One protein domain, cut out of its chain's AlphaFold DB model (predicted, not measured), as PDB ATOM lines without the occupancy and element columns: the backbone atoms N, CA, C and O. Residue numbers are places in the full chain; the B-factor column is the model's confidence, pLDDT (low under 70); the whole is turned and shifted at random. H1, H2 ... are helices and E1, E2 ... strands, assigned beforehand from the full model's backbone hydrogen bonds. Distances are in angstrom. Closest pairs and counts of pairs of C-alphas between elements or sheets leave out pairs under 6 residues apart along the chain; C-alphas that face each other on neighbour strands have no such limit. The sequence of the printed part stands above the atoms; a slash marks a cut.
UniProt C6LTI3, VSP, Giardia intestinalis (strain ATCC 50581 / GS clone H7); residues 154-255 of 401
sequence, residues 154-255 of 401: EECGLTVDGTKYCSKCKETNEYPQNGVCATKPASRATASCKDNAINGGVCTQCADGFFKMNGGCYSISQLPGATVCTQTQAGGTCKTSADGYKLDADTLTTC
ATOM      1  N   GLU A 154     385.513 108.781  90.762       96.75
ATOM      2  CA  GLU A 154     384.643 109.873  91.209       96.75
ATOM      3  C   GLU A 154     384.106 110.677  90.020       96.75
ATOM      4  O   GLU A 154     382.905 110.935  89.949       96.75
ATOM      5  N   GLU A 155     384.970 111.033  89.063       96.75
ATOM      6  CA  GLU A 155     384.609 111.869  87.911       96.75
ATOM      7  C   GLU A 155     385.087 111.249  86.595       96.75
ATOM      8  O   GLU A 155     386.267 110.948  86.426       96.75
ATOM      9  N   CYS A 156     384.176 111.117  85.629       97.06
ATOM     10  CA  CYS A 156     384.481 110.685  84.262       97.06
ATOM     11  C   CYS A 156     384.583 111.896  83.321       97.06
ATOM     12  O   CYS A 156     383.771 112.049  82.403       97.06
ATOM     13  N   GLY A 157     385.506 112.811  83.623       95.38
ATOM     14  CA  GLY A 157     385.654 114.107  82.952       95.38
ATOM     15  C   GLY A 157     386.558 114.098  81.719       95.38
ATOM     16  O   GLY A 157     386.677 115.122  81.052       95.38
ATOM     17  N   LEU A 158     387.203 112.976  81.393       96.88
ATOM     18  CA  LEU A 158     387.978 112.827  80.163       96.88
ATOM     19  C   LEU A 158     387.126 112.126  79.101       96.88
ATOM     20  O   LEU A 158     386.535 111.084  79.375       96.88
ATOM     21  N   THR A 159     387.090 112.671  77.884       96.38
ATOM     22  CA  THR A 159     386.484 112.017  76.716       96.38
ATOM     23  C   THR A 159     387.491 112.000  75.572       96.38
ATOM     24  O   THR A 159     388.031 113.045  75.227       96.38
ATOM     25  N   VAL A 160     387.737 110.822  75.000       96.44
ATOM     26  CA  VAL A 160     388.617 110.616  73.837       96.44
ATOM     27  C   VAL A 160     387.876 109.705  72.865       96.44
ATOM     28  O   VAL A 160     387.348 108.676  73.289       96.44
ATOM     29  N   ASP A 161     387.759 110.118  71.600       92.75
ATOM     30  CA  ASP A 161     387.001 109.423  70.542       92.75
ATOM     31  C   ASP A 161     385.580 108.988  70.960       92.75
ATOM     32  O   ASP A 161     385.091 107.907  70.636       92.75
ATOM     33  N   GLY A 162     384.892 109.842  71.725       93.50
ATOM     34  CA  GLY A 162     383.531 109.579  72.207       93.50
ATOM     35  C   GLY A 162     383.432 108.576  73.365       93.50
ATOM     36  O   GLY A 162     382.327 108.299  73.833       93.50
ATOM     37  N   THR A 163     384.555 108.065  73.871       97.19
ATOM     38  CA  THR A 163     384.617 107.204  75.057       97.19
ATOM     39  C   THR A 163     385.019 108.013  76.285       97.19
ATOM     40  O   THR A 163     385.995 108.764  76.258       97.19
ATOM     41  N   LYS A 164     384.276 107.845  77.386       97.69
ATOM     42  CA  LYS A 164     384.600 108.460  78.678       97.69
ATOM     43  C   LYS A 164     385.610 107.648  79.481       97.69
ATOM     44  O   LYS A 164     385.498 106.429  79.597       97.69
ATOM     45  N   TYR A 165     386.517 108.357  80.136       97.38
ATOM     46  CA  TYR A 165     387.575 107.825  80.989       97.38
ATOM     47  C   TYR A 165     387.572 108.537  82.342       97.38
ATOM     48  O   TYR A 165     387.059 109.654  82.469       97.38
ATOM     49  N   CYS A 166     388.137 107.891  83.361       97.38
ATOM     50  CA  CYS A 166     388.232 108.494  84.679       97.38
ATOM     51  C   CYS A 166     389.220 109.665  84.678       97.38
ATOM     52  O   CYS A 166     390.350 109.523  84.216       97.38
ATOM     53  N   SER A 167     388.803 110.806  85.224       95.94
ATOM     54  CA  SER A 167     389.638 111.999  85.429       95.94
ATOM     55  C   SER A 167     389.969 112.245  86.901       95.94
ATOM     56  O   SER A 167     390.886 113.003  87.205       95.94
ATOM     57  N   LYS A 168     389.245 111.601  87.824       96.25
ATOM     58  CA  LYS A 168     389.486 111.702  89.266       96.25
ATOM     59  C   LYS A 168     389.023 110.449  89.992       96.25
ATOM     60  O   LYS A 168     387.872 110.031  89.849       96.25
ATOM     61  N   CYS A 169     389.908 109.886  90.800       96.44
ATOM     62  CA  CYS A 169     389.635 108.712  91.616       96.44
ATOM     63  C   CYS A 169     388.972 109.059  92.936       96.44
ATOM     64  O   CYS A 169     389.102 110.171  93.447       96.44
ATOM     65  N   LYS A 170     388.236 108.086  93.474       95.31
ATOM     66  CA  LYS A 170     387.504 108.254  94.725       95.31
ATOM     67  C   LYS A 170     388.425 108.213  95.937       95.31
ATOM     68  O   LYS A 170     388.258 108.998  96.868       95.31
ATOM     69  N   GLU A 171     389.392 107.303  95.913       92.69
ATOM     70  CA  GLU A 171     390.383 107.175  96.971       92.69
ATOM     71  C   GLU A 171     391.485 108.223  96.794       92.69
ATOM     72  O   GLU A 171     392.017 108.443  95.705       92.69
ATOM     73  N   THR A 172     391.851 108.892  97.887       90.69
ATOM     74  CA  THR A 172     392.767 110.043  97.848       90.69
ATOM     75  C   THR A 172     394.208 109.670  97.508       90.69
ATOM     76  O   THR A 172     394.982 110.547  97.129       90.69
ATOM     77  N   ASN A 173     394.557 108.388  97.640       88.81
ATOM     78  CA  ASN A 173     395.858 107.802  97.318       88.81
ATOM     79  C   ASN A 173     395.885 107.093  95.949       88.81
ATOM     80  O   ASN A 173     396.878 106.437  95.624       88.81
ATOM     81  N   GLU A 174     394.816 107.207  95.164       93.06
ATOM     82  CA  GLU A 174     394.726 106.707  93.794       93.06
ATOM     83  C   GLU A 174     394.827 107.849  92.784       93.06
ATOM     84  O   GLU A 174     394.699 109.030  93.111       93.06
ATOM     85  N   TYR A 175     395.056 107.486  91.528       94.88
ATOM     86  CA  TYR A 175     395.001 108.409  90.405       94.88
ATOM     87  C   TYR A 175     394.573 107.667  89.130       94.88
ATOM     88  O   TYR A 175     394.732 106.443  89.048       94.88
ATOM     89  N   PRO A 176     394.046 108.375  88.115       95.31
ATOM     90  CA  PRO A 176     393.757 107.755  86.834       95.31
ATOM     91  C   PRO A 176     395.057 107.409  86.101       95.31
ATOM     92  O   PRO A 176     395.820 108.288  85.692       95.31
ATOM     93  N   GLN A 177     395.299 106.120  85.907       93.88
ATOM     94  CA  GLN A 177     396.341 105.590  85.040       93.88
ATOM     95  C   GLN A 177     395.678 105.072  83.767       93.88
ATOM     96  O   GLN A 177     394.878 104.140  83.820       93.88
ATOM     97  N   ASN A 178     395.977 105.703  82.626       93.69
ATOM     98  CA  ASN A 178     395.294 105.430  81.354       93.69
ATOM     99  C   ASN A 178     393.754 105.455  81.482       93.69
ATOM    100  O   ASN A 178     393.048 104.660  80.869       93.69
ATOM    101  N   GLY A 179     393.219 106.358  82.310       93.75
ATOM    102  CA  GLY A 179     391.776 106.524  82.487       93.75
ATOM    103  C   GLY A 179     391.095 105.529  83.436       93.75
ATOM    104  O   GLY A 179     389.873 105.591  83.574       93.75
ATOM    105  N   VAL A 180     391.848 104.650  84.107       93.56
ATOM    106  CA  VAL A 180     391.347 103.741  85.155       93.56
ATOM    107  C   VAL A 180     392.019 104.078  86.480       93.56
ATOM    108  O   VAL A 180     393.217 104.345  86.521       93.56
ATOM    109  N   CYS A 181     391.259 104.076  87.573       94.56
ATOM    110  CA  CYS A 181     391.821 104.327  88.893       94.56
ATOM    111  C   CYS A 181     392.735 103.196  89.331       94.56
ATOM    112  O   CYS A 181     392.329 102.035  89.376       94.56
ATOM    113  N   ALA A 182     393.972 103.557  89.654       91.06
ATOM    114  CA  ALA A 182     394.974 102.633  90.137       91.06
ATOM    115  C   ALA A 182     395.594 103.165  91.427       91.06
ATOM    116  O   ALA A 182     395.923 104.349  91.555       91.06
ATOM    117  N   THR A 183     395.796 102.259  92.380       85.94
ATOM    118  CA  THR A 183     396.700 102.501  93.500       85.94
ATOM    119  C   THR A 183     398.135 102.505  92.998       85.94
ATOM    120  O   THR A 183     398.478 101.775  92.065       85.94
ATOM    121  N   LYS A 184     399.006 103.235  93.688       73.06
ATOM    122  CA  LYS A 184     400.450 103.158  93.467       73.06
ATOM    123  C   LYS A 184     400.934 101.687  93.439       73.06
ATOM    124  O   LYS A 184     400.650 100.946  94.385       73.06
ATOM    125  N   PRO A 185     401.713 101.260  92.426       67.00
ATOM    126  CA  PRO A 185     402.349  99.950  92.459       67.00
ATOM    127  C   PRO A 185     403.344  99.837  93.628       67.00
ATOM    128  O   PRO A 185     404.039 100.792  93.979       67.00
ATOM    129  N   ALA A 186     403.456  98.648  94.227       59.78
ATOM    130  CA  ALA A 186     404.513  98.363  95.201       59.78
ATOM    131  C   ALA A 186     405.906  98.615  94.586       59.78
ATOM    132  O   ALA A 186     406.067  98.573  93.368       59.78
ATOM    133  N   SER A 187     406.919  98.828  95.433       55.03
ATOM    134  CA  SER A 187     408.261  99.400  95.175       55.03
ATOM    135  C   SER A 187     409.095  98.849  93.998       55.03
ATOM    136  O   SER A 187     410.215  99.308  93.795       55.03
ATOM    137  N   ARG A 188     408.612  97.843  93.262       48.16
ATOM    138  CA  ARG A 188     409.290  97.165  92.146       48.16
ATOM    139  C   ARG A 188     408.700  97.459  90.760       48.16
ATOM    140  O   ARG A 188     409.317  97.054  89.782       48.16
ATOM    141  N   ALA A 189     407.547  98.123  90.655       56.59
ATOM    142  CA  ALA A 189     406.976  98.535  89.369       56.59
ATOM    143  C   ALA A 189     407.068 100.058  89.195       56.59
ATOM    144  O   ALA A 189     406.857 100.815  90.143       56.59
ATOM    145  N   THR A 190     407.415 100.501  87.984       61.81
ATOM    146  CA  THR A 190     407.541 101.922  87.638       61.81
ATOM    147  C   THR A 190     406.173 102.589  87.741       61.81
ATOM    148  O   THR A 190     405.290 102.327  86.928       61.81
ATOM    149  N   ALA A 191     405.978 103.426  88.759       79.25
ATOM    150  CA  ALA A 191     404.757 104.207  88.900       79.25
ATOM    151  C   ALA A 191     404.672 105.249  87.773       79.25
ATOM    152  O   ALA A 191     405.650 105.937  87.482       79.25
ATOM    153  N   SER A 192     403.503 105.372  87.144       90.56
ATOM    154  CA  SER A 192     403.254 106.382  86.106       90.56
ATOM    155  C   SER A 192     403.027 107.783  86.686       90.56
ATOM    156  O   SER A 192     403.238 108.775  85.991       90.56
ATOM    157  N   CYS A 193     402.660 107.874  87.968       91.88
ATOM    158  CA  CYS A 193     402.597 109.107  88.749       91.88
ATOM    159  C   CYS A 193     403.725 109.161  89.788       91.88
ATOM    160  O   CYS A 193     404.096 108.133  90.358       91.88
ATOM    161  N   LYS A 194     404.245 110.359  90.080       88.62
ATOM    162  CA  LYS A 194     405.207 110.558  91.174       88.62
ATOM    163  C   LYS A 194     404.507 110.564  92.540       88.62
ATOM    164  O   LYS A 194     403.443 111.151  92.702       88.62
ATOM    165  N   ASP A 195     405.138 109.955  93.542       73.44
ATOM    166  CA  ASP A 195     404.549 109.703  94.869       73.44
ATOM    167  C   ASP A 195     404.016 110.949  95.582       73.44
ATOM    168  O   ASP A 195     402.883 110.979  96.053       73.44
ATOM    169  N   ASN A 196     404.838 111.991  95.660       80.31
ATOM    170  CA  ASN A 196     404.494 113.260  96.300       80.31
ATOM    171  C   ASN A 196     403.506 114.098  95.474       80.31
ATOM    172  O   ASN A 196     403.156 115.202  95.886       80.31
ATOM    173  N   ALA A 197     403.099 113.595  94.308       82.31
ATOM    174  CA  ALA A 197     402.264 114.290  93.351       82.31
ATOM    175  C   ALA A 197     400.814 113.776  93.337       82.31
ATOM    176  O   ALA A 197     399.983 114.396  92.669       82.31
ATOM    177  N   ILE A 198     400.492 112.693  94.056       90.50
ATOM    178  CA  ILE A 198     399.108 112.222  94.211       90.50
ATOM    179  C   ILE A 198     398.401 113.109  95.234       90.50
ATOM    180  O   ILE A 198     398.827 113.213  96.385       90.50
ATOM    181  N   ASN A 199     397.318 113.757  94.814       89.88
ATOM    182  CA  ASN A 199     396.563 114.664  95.666       89.88
ATOM    183  C   ASN A 199     395.070 114.563  95.358       89.88
ATOM    184  O   ASN A 199     394.634 114.969  94.288       89.88
ATOM    185  N   GLY A 200     394.284 114.033  96.298       91.25
ATOM    186  CA  GLY A 200     392.823 114.042  96.194       91.25
ATOM    187  C   GLY A 200     392.277 113.253  95.002       91.25
ATOM    188  O   GLY A 200     391.313 113.697  94.376       91.25
ATOM    189  N   GLY A 201     392.897 112.114  94.676       93.06
ATOM    190  CA  GLY A 201     392.434 111.238  93.598       93.06
ATOM    191  C   GLY A 201     392.957 111.595  92.202       93.06
ATOM    192  O   GLY A 201     392.465 111.049  91.217       93.06
ATOM    193  N   VAL A 202     393.917 112.522  92.087       94.69
ATOM    194  CA  VAL A 202     394.565 112.901  90.817       94.69
ATOM    195  C   VAL A 202     396.084 112.904  90.936       94.69
ATOM    196  O   VAL A 202     396.638 113.048  92.028       94.69
ATOM    197  N   CYS A 203     396.767 112.804  89.794       94.62
ATOM    198  CA  CYS A 203     398.209 112.987  89.695       94.62
ATOM    199  C   CYS A 203     398.567 114.408  89.240       94.62
ATOM    200  O   CYS A 203     398.099 114.887  88.205       94.62
ATOM    201  N   THR A 204     399.454 115.078  89.976       92.00
ATOM    202  CA  THR A 204     399.930 116.428  89.627       92.00
ATOM    203  C   THR A 204     401.213 116.429  88.796       92.00
ATOM    204  O   THR A 204     401.466 117.418  88.108       92.00
ATOM    205  N   GLN A 205     401.978 115.330  88.794       91.38
ATOM    206  CA  GLN A 205     403.203 115.175  88.009       91.38
ATOM    207  C   GLN A 205     403.442 113.710  87.617       91.38
ATOM    208  O   GLN A 205     403.652 112.850  88.477       91.38
ATOM    209  N   CYS A 206     403.476 113.444  86.314       93.44
ATOM    210  CA  CYS A 206     403.730 112.108  85.783       93.44
ATOM    211  C   CYS A 206     405.228 111.773  85.739       93.44
ATOM    212  O   CYS A 206     406.096 112.655  85.751       93.44
ATOM    213  N   ALA A 207     405.528 110.478  85.724       90.50
ATOM    214  CA  ALA A 207     406.864 109.968  85.443       90.50
ATOM    215  C   ALA A 207     407.238 110.184  83.966       90.50
ATOM    216  O   ALA A 207     406.369 110.377  83.114       90.50
ATOM    217  N   ASP A 208     408.535 110.142  83.658       86.69
ATOM    218  CA  ASP A 208     409.006 110.242  82.276       86.69
ATOM    219  C   ASP A 208     408.475 109.065  81.437       86.69
ATOM    220  O   ASP A 208     408.339 107.944  81.929       86.69
ATOM    221  N   GLY A 209     408.142 109.331  80.171       86.31
ATOM    222  CA  GLY A 209     407.463 108.371  79.289       86.31
ATOM    223  C   GLY A 209     405.935 108.344  79.433       86.31
ATOM    224  O   GLY A 209     405.260 107.730  78.609       86.31
ATOM    225  N   PHE A 210     405.382 109.058  80.417       93.06
ATOM    226  CA  PHE A 210     403.952 109.337  80.541       93.06
ATOM    227  C   PHE A 210     403.691 110.831  80.358       93.06
ATOM    228  O   PHE A 210     404.592 111.657  80.507       93.06
ATOM    229  N   PHE A 211     402.446 111.192  80.066       95.50
ATOM    230  CA  PHE A 211     402.010 112.581  80.052       95.50
ATOM    231  C   PHE A 211     400.748 112.797  80.880       95.50
ATOM    232  O   PHE A 211     399.912 111.901  81.020       95.50
ATOM    233  N   LYS A 212     400.628 113.995  81.445       95.25
ATOM    234  CA  LYS A 212     399.478 114.403  82.239       95.25
ATOM    235  C   LYS A 212     398.337 114.871  81.345       95.25
ATOM    236  O   LYS A 212     398.552 115.623  80.400       95.25
ATOM    237  N   MET A 213     397.126 114.424  81.658       96.38
ATOM    238  CA  MET A 213     395.911 114.810  80.942       96.38
ATOM    239  C   MET A 213     394.698 114.668  81.864       96.38
ATOM    240  O   MET A 213     394.485 113.607  82.441       96.38
ATOM    241  N   ASN A 214     393.912 115.729  82.049       94.38
ATOM    242  CA  ASN A 214     392.692 115.750  82.874       94.38
ATOM    243  C   ASN A 214     392.829 114.975  84.211       94.38
ATOM    244  O   ASN A 214     392.011 114.115  84.524       94.38
ATOM    245  N   GLY A 215     393.895 115.239  84.979       92.12
ATOM    246  CA  GLY A 215     394.108 114.668  86.321       92.12
ATOM    247  C   GLY A 215     394.769 113.282  86.385       92.12
ATOM    248  O   GLY A 215     395.103 112.827  87.480       92.12
ATOM    249  N   GLY A 216     395.009 112.622  85.250       95.06
ATOM    250  CA  GLY A 216     395.675 111.314  85.185       95.06
ATOM    251  C   GLY A 216     397.033 111.327  84.483       95.06
ATOM    252  O   GLY A 216     397.446 112.348  83.934       95.06
ATOM    253  N   CYS A 217     397.687 110.162  84.460       96.00
ATOM    254  CA  CYS A 217     398.910 109.904  83.694       96.00
ATOM    255  C   CYS A 217     398.671 108.851  82.611       96.00
ATOM    256  O   CYS A 217     398.148 107.767  82.891       96.00
ATOM    257  N   TYR A 218     399.085 109.172  81.385       95.38
ATOM    258  CA  TYR A 218     398.766 108.411  80.180       95.38
ATOM    259  C   TYR A 218     400.034 108.036  79.422       95.38
ATOM    260  O   TYR A 218     400.971 108.829  79.326       95.38
ATOM    261  N   SER A 219     400.065 106.812  78.906       93.38
ATOM    262  CA  SER A 219     401.131 106.327  78.028       93.38
ATOM    263  C   SER A 219     400.809 106.657  76.572       93.38
ATOM    264  O   SER A 219     399.659 106.551  76.159       93.38
ATOM    265  N   ILE A 220     401.821 106.990  75.770       93.31
ATOM    266  CA  ILE A 220     401.663 107.127  74.309       93.31
ATOM    267  C   ILE A 220     401.603 105.775  73.585       93.31
ATOM    268  O   ILE A 220     401.371 105.732  72.384       93.31
ATOM    269  N   SER A 221     401.812 104.669  74.302       91.44
ATOM    270  CA  SER A 221     401.727 103.304  73.766       91.44
ATOM    271  C   SER A 221     400.434 102.590  74.158       91.44
ATOM    272  O   SER A 221     400.233 101.451  73.764       91.44
ATOM    273  N   GLN A 222     399.568 103.219  74.958       91.75
ATOM    274  CA  GLN A 222     398.307 102.621  75.396       91.75
ATOM    275  C   GLN A 222     397.160 103.617  75.280       91.75
ATOM    276  O   GLN A 222     397.311 104.811  75.539       91.75
ATOM    277  N   LEU A 223     395.979 103.113  74.937       93.88
ATOM    278  CA  LEU A 223     394.747 103.891  74.962       93.88
ATOM    279  C   LEU A 223     394.381 104.349  76.388       93.88
ATOM    280  O   LEU A 223     394.602 103.601  77.344       93.88
ATOM    281  N   PRO A 224     393.807 105.560  76.537       95.62
ATOM    282  CA  PRO A 224     393.527 106.530  75.468       95.62
ATOM    283  C   PRO A 224     394.716 107.441  75.110       95.62
ATOM    284  O   PRO A 224     394.594 108.292  74.236       95.62
ATOM    285  N   GLY A 225     395.859 107.315  75.789       95.44
ATOM    286  CA  GLY A 225     396.974 108.247  75.620       95.44
ATOM    287  C   GLY A 225     397.600 108.226  74.224       95.44
ATOM    288  O   GLY A 225     397.915 109.290  73.692       95.44
ATOM    289  N   ALA A 226     397.694 107.044  73.608       94.81
ATOM    290  CA  ALA A 226     398.182 106.861  72.239       94.81
ATOM    291  C   ALA A 226     397.359 107.630  71.184       94.81
ATOM    292  O   ALA A 226     397.904 108.057  70.171       94.81
ATOM    293  N   THR A 227     396.067 107.860  71.443       95.81
ATOM    294  CA  THR A 227     395.184 108.643  70.564       95.81
ATOM    295  C   THR A 227     395.447 110.144  70.660       95.81
ATOM    296  O   THR A 227     395.168 110.879  69.722       95.81
ATOM    297  N   VAL A 228     395.962 110.623  71.795       96.88
ATOM    298  CA  VAL A 228     396.050 112.061  72.091       96.88
ATOM    299  C   VAL A 228     397.454 112.617  71.894       96.88
ATOM    300  O   VAL A 228     397.603 113.786  71.541       96.88
ATOM    301  N   CYS A 229     398.494 111.825  72.143       96.25
ATOM    302  CA  CYS A 229     399.865 112.315  72.170       96.25
ATOM    303  C   CYS A 229     400.807 111.410  71.380       96.25
ATOM    304  O   CYS A 229     400.860 110.204  71.608       96.25
ATOM    305  N   THR A 230     401.609 112.009  70.499       95.75
ATOM    306  CA  THR A 230     402.580 111.295  69.652       95.75
ATOM    307  C   THR A 230     404.010 111.393  70.180       95.75
ATOM    308  O   THR A 230     404.871 110.596  69.810       95.75
ATOM    309  N   GLN A 231     404.289 112.353  71.067       93.75
ATOM    310  CA  GLN A 231     405.607 112.518  71.674       93.75
ATOM    311  C   GLN A 231     405.497 113.116  73.075       93.75
ATOM    312  O   GLN A 231     404.926 114.189  73.252       93.75
ATOM    313  N   THR A 232     406.096 112.460  74.070       93.25
ATOM    314  CA  THR A 232     406.238 112.988  75.437       93.25
ATOM    315  C   THR A 232     407.495 113.848  75.589       93.25
ATOM    316  O   THR A 232     408.437 113.735  74.803       93.25
ATOM    317  N   GLN A 233     407.560 114.650  76.649       90.12
ATOM    318  CA  GLN A 233     408.773 115.358  77.073       90.12
ATOM    319  C   GLN A 233     408.965 115.315  78.592       90.12
ATOM    320  O   GLN A 233     408.084 114.885  79.340       90.12
ATOM    321  N   ALA A 234     410.141 115.772  79.037       87.00
ATOM    322  CA  ALA A 234     410.508 115.837  80.446       87.00
ATOM    323  C   ALA A 234     409.445 116.570  81.279       87.00
ATOM    324  O   ALA A 234     408.825 117.536  80.832       87.00
ATOM    325  N   GLY A 235     409.251 116.100  82.510       84.12
ATOM    326  CA  GLY A 235     408.227 116.639  83.406       84.12
ATOM    327  C   GLY A 235     406.853 115.991  83.242       84.12
ATOM    328  O   GLY A 235     405.922 116.404  83.930       84.12
ATOM    329  N   GLY A 236     406.738 114.966  82.395       90.38
ATOM    330  CA  GLY A 236     405.518 114.183  82.256       90.38
ATOM    331  C   GLY A 236     404.429 114.929  81.490       90.38
ATOM    332  O   GLY A 236     403.280 114.952  81.924       90.38
ATOM    333  N   THR A 237     404.790 115.583  80.382       92.00
ATOM    334  CA  THR A 237     403.860 116.351  79.535       92.00
ATOM    335  C   THR A 237     403.900 115.867  78.089       92.00
ATOM    336  O   THR A 237     404.866 115.229  77.652       92.00
ATOM    337  N   CYS A 238     402.839 116.164  77.338       94.38
ATOM    338  CA  CYS A 238     402.807 115.905  75.908       94.38
ATOM    339  C   CYS A 238     403.529 117.034  75.167       94.38
ATOM    340  O   CYS A 238     403.202 118.205  75.341       94.38
ATOM    341  N   LYS A 239     404.504 116.680  74.334       93.00
ATOM    342  CA  LYS A 239     405.216 117.612  73.457       93.00
ATOM    343  C   LYS A 239     404.480 117.836  72.142       93.00
ATOM    344  O   LYS A 239     404.471 118.950  71.629       93.00
ATOM    345  N   THR A 240     403.890 116.781  71.585       93.50
ATOM    346  CA  THR A 240     403.187 116.836  70.300       93.50
ATOM    347  C   THR A 240     401.861 116.104  70.422       93.50
ATOM    348  O   THR A 240     401.835 114.887  70.603       93.50
ATOM    349  N   SER A 241     400.765 116.862  70.357       95.88
ATOM    350  CA  SER A 241     399.415 116.294  70.304       95.88
ATOM    351  C   SER A 241     399.193 115.593  68.963       95.88
ATOM    352  O   SER A 241     399.790 115.969  67.952       95.88
ATOM    353  N   ALA A 242     398.372 114.551  68.967       96.88
ATOM    354  CA  ALA A 242     397.885 113.913  67.755       96.88
ATOM    355  C   ALA A 242     396.901 114.833  67.014       96.88
ATOM    356  O   ALA A 242     396.307 115.739  67.605       96.88
ATOM    357  N   ASP A 243     396.727 114.581  65.719       96.88
ATOM    358  CA  ASP A 243     395.779 115.315  64.883       96.88
ATOM    359  C   ASP A 243     394.363 115.262  65.483       96.88
ATOM    360  O   ASP A 243     393.893 114.211  65.913       96.88
ATOM    361  N   GLY A 244     393.670 116.403  65.504       96.50
ATOM    362  CA  GLY A 244     392.323 116.519  66.070       96.50
ATOM    363  C   GLY A 244     392.279 116.778  67.578       96.50
ATOM    364  O   GLY A 244     391.190 116.952  68.128       96.50
ATOM    365  N   TYR A 245     393.433 116.870  68.243       96.94
ATOM    366  CA  TYR A 245     393.526 117.154  69.671       96.94
ATOM    367  C   TYR A 245     394.470 118.317  69.967       96.94
ATOM    368  O   TYR A 245     395.527 118.478  69.357       96.94
ATOM    369  N   LYS A 246     394.105 119.107  70.977       95.31
ATOM    370  CA  LYS A 246     394.974 120.097  71.614       95.31
ATOM    371  C   LYS A 246     395.041 119.798  73.103       95.31
ATOM    372  O   LYS A 246     394.012 119.758  73.770       95.31
ATOM    373  N   LEU A 247     396.250 119.628  73.625       94.06
ATOM    374  CA  LEU A 247     396.490 119.540  75.061       94.06
ATOM    375  C   LEU A 247     397.142 120.840  75.543       94.06
ATOM    376  O   LEU A 247     398.262 121.155  75.145       94.06
ATOM    377  N   ASP A 248     396.439 121.596  76.385       89.44
ATOM    378  CA  ASP A 248     396.894 122.892  76.902       89.44
ATOM    379  C   ASP A 248     396.822 122.909  78.427       89.44
ATOM    380  O   ASP A 248     395.765 122.647  79.001       89.44
ATOM    381  N   ALA A 249     397.956 123.154  79.087       85.19
ATOM    382  CA  ALA A 249     398.094 123.049  80.543       85.19
ATOM    383  C   ALA A 249     397.416 121.784  81.128       85.19
ATOM    384  O   ALA A 249     396.652 121.856  82.091       85.19
ATOM    385  N   ASP A 250     397.672 120.623  80.510       87.00
ATOM    386  CA  ASP A 250     397.108 119.302  80.846       87.00
ATOM    387  C   ASP A 250     395.596 119.128  80.598       87.00
ATOM    388  O   ASP A 250     395.043 118.070  80.909       87.00
ATOM    389  N   THR A 251     394.915 120.134  80.047       91.00
ATOM    390  CA  THR A 251     393.492 120.068  79.693       91.00
ATOM    391  C   THR A 251     393.344 119.672  78.233       91.00
ATOM    392  O   THR A 251     393.895 120.327  77.345       91.00
ATOM    393  N   LEU A 252     392.615 118.584  77.985       95.81
ATOM    394  CA  LEU A 252     392.344 118.107  76.633       95.81
ATOM    395  C   LEU A 252     391.184 118.875  75.998       95.81
ATOM    396  O   LEU A 252     390.077 118.902  76.538       95.81
ATOM    397  N   THR A 253     391.428 119.388  74.799       95.44
ATOM    398  CA  THR A 253     390.424 119.930  73.889       95.44
ATOM    399  C   THR A 253     390.379 119.065  72.635       95.44
ATOM    400  O   THR A 253     391.397 118.864  71.969       95.44
ATOM    401  N   THR A 254     389.193 118.567  72.292       96.25
ATOM    402  CA  THR A 254     388.939 117.961  70.981       96.25
ATOM    403  C   THR A 254     388.689 119.076  69.976       96.25
ATOM    404  O   THR A 254     387.861 119.955  70.214       96.25
ATOM    405  N   CYS A 255     389.416 119.053  68.865       96.94
ATOM    406  CA  CYS A 255     389.240 120.024  67.798       96.94
ATOM    407  C   CYS A 255     387.870 119.865  67.111       96.94
ATOM    408  O   CYS A 255     387.286 118.776  67.135       96.94
TER     409      CYS A 255
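This is residues 154 to 255 of the 401 residues of the protein "VSP" of Giardia intestinalis (strain ATCC 50581 / GS clone H7) (UniProt C6LTI3). Five small two-stranded hairpins are clustered with E5 and E6 in the middle: E3 and E4 lie beside one end of E6, E7 and E8 beside E5, and E9 and E10 beyond E8, while E1 and E2 sit at the rim near E10, E4 and the short helix H1. The long unnamed loop of residues 184 to 209 makes one end of the longest axis, with E9 and E10 toward the other. The printed part has 102 residues with one named helix and ten named strands, in the order E1 E2 E3 E4 E5 E6 H1 E7 E8 E9 E10; its five sheets are two-stranded and antiparallel. The class is mostly strand, though under half of the residues, 44, are in named elements. The whole is compact, with a radius of gyration of the C-alphas of 12.3 A, and spans 36 by 27 by 21 A.

The strands with most residues are E7, residues 229 to 233, 10.6 A long, and E8, residues 237 to 241, 10.2 A. E5 is residues 210 to 213, 9.7 A, and E6 residues 216 to 219, 10.3 A. H1 is residues 225 to 228, 5.3 A. E3 is residues 174 to 177, 9.0 A, and E4 residues 180 to 183, 10.0 A. E1, residues 158 to 160, begins at C-alpha 158 (387.978, 112.827, 80.163), and E2 is residues 163 to 165; each is 6.7 A long. E9 is residues 245 to 248, 9.8 A, and E10, residues 251 to 254, 10.1 A, ends at C-alpha 254 (388.939, 117.961, 70.981).

E7 and E8 are a hairpin, with N 230 and O 240 at 2.9 A. The closest C-alphas of E5 and E8, Phe 211 and Thr 237, are 4.2 A apart. E5 and E6 are a hairpin, with N 211 and O 218 at 2.9 A. The closest C-alphas of E3 and E6, Pro 176 and Gly 216, are 4.4 A apart. In the hairpin of E3 and E4, N 177 and O 180 are 2.8 A apart. In that of E9 and E10, N 253 and O 246 are 2.8 A apart; in that of E1 and E2, N 165 and O 158 also 2.8 A. The closest C-alphas of E1 and E10, Leu 158 and Leu 252, are 7.7 A apart. H1 is too short for an O i to N i+4 pair; its 1 O i to N i+3 pair is within range.

The C-alphas of Ser 187 and Cys 255, the two farthest apart, are 39.2 A apart. The printed part has no cut. The link from E4 to E5 is long, with 26 residues; in it residues 198 to 199 pair antiparallel with residues 202 to 203. The mean pLDDT of the printed part is 90.7, and residues 185 to 190 are under 70.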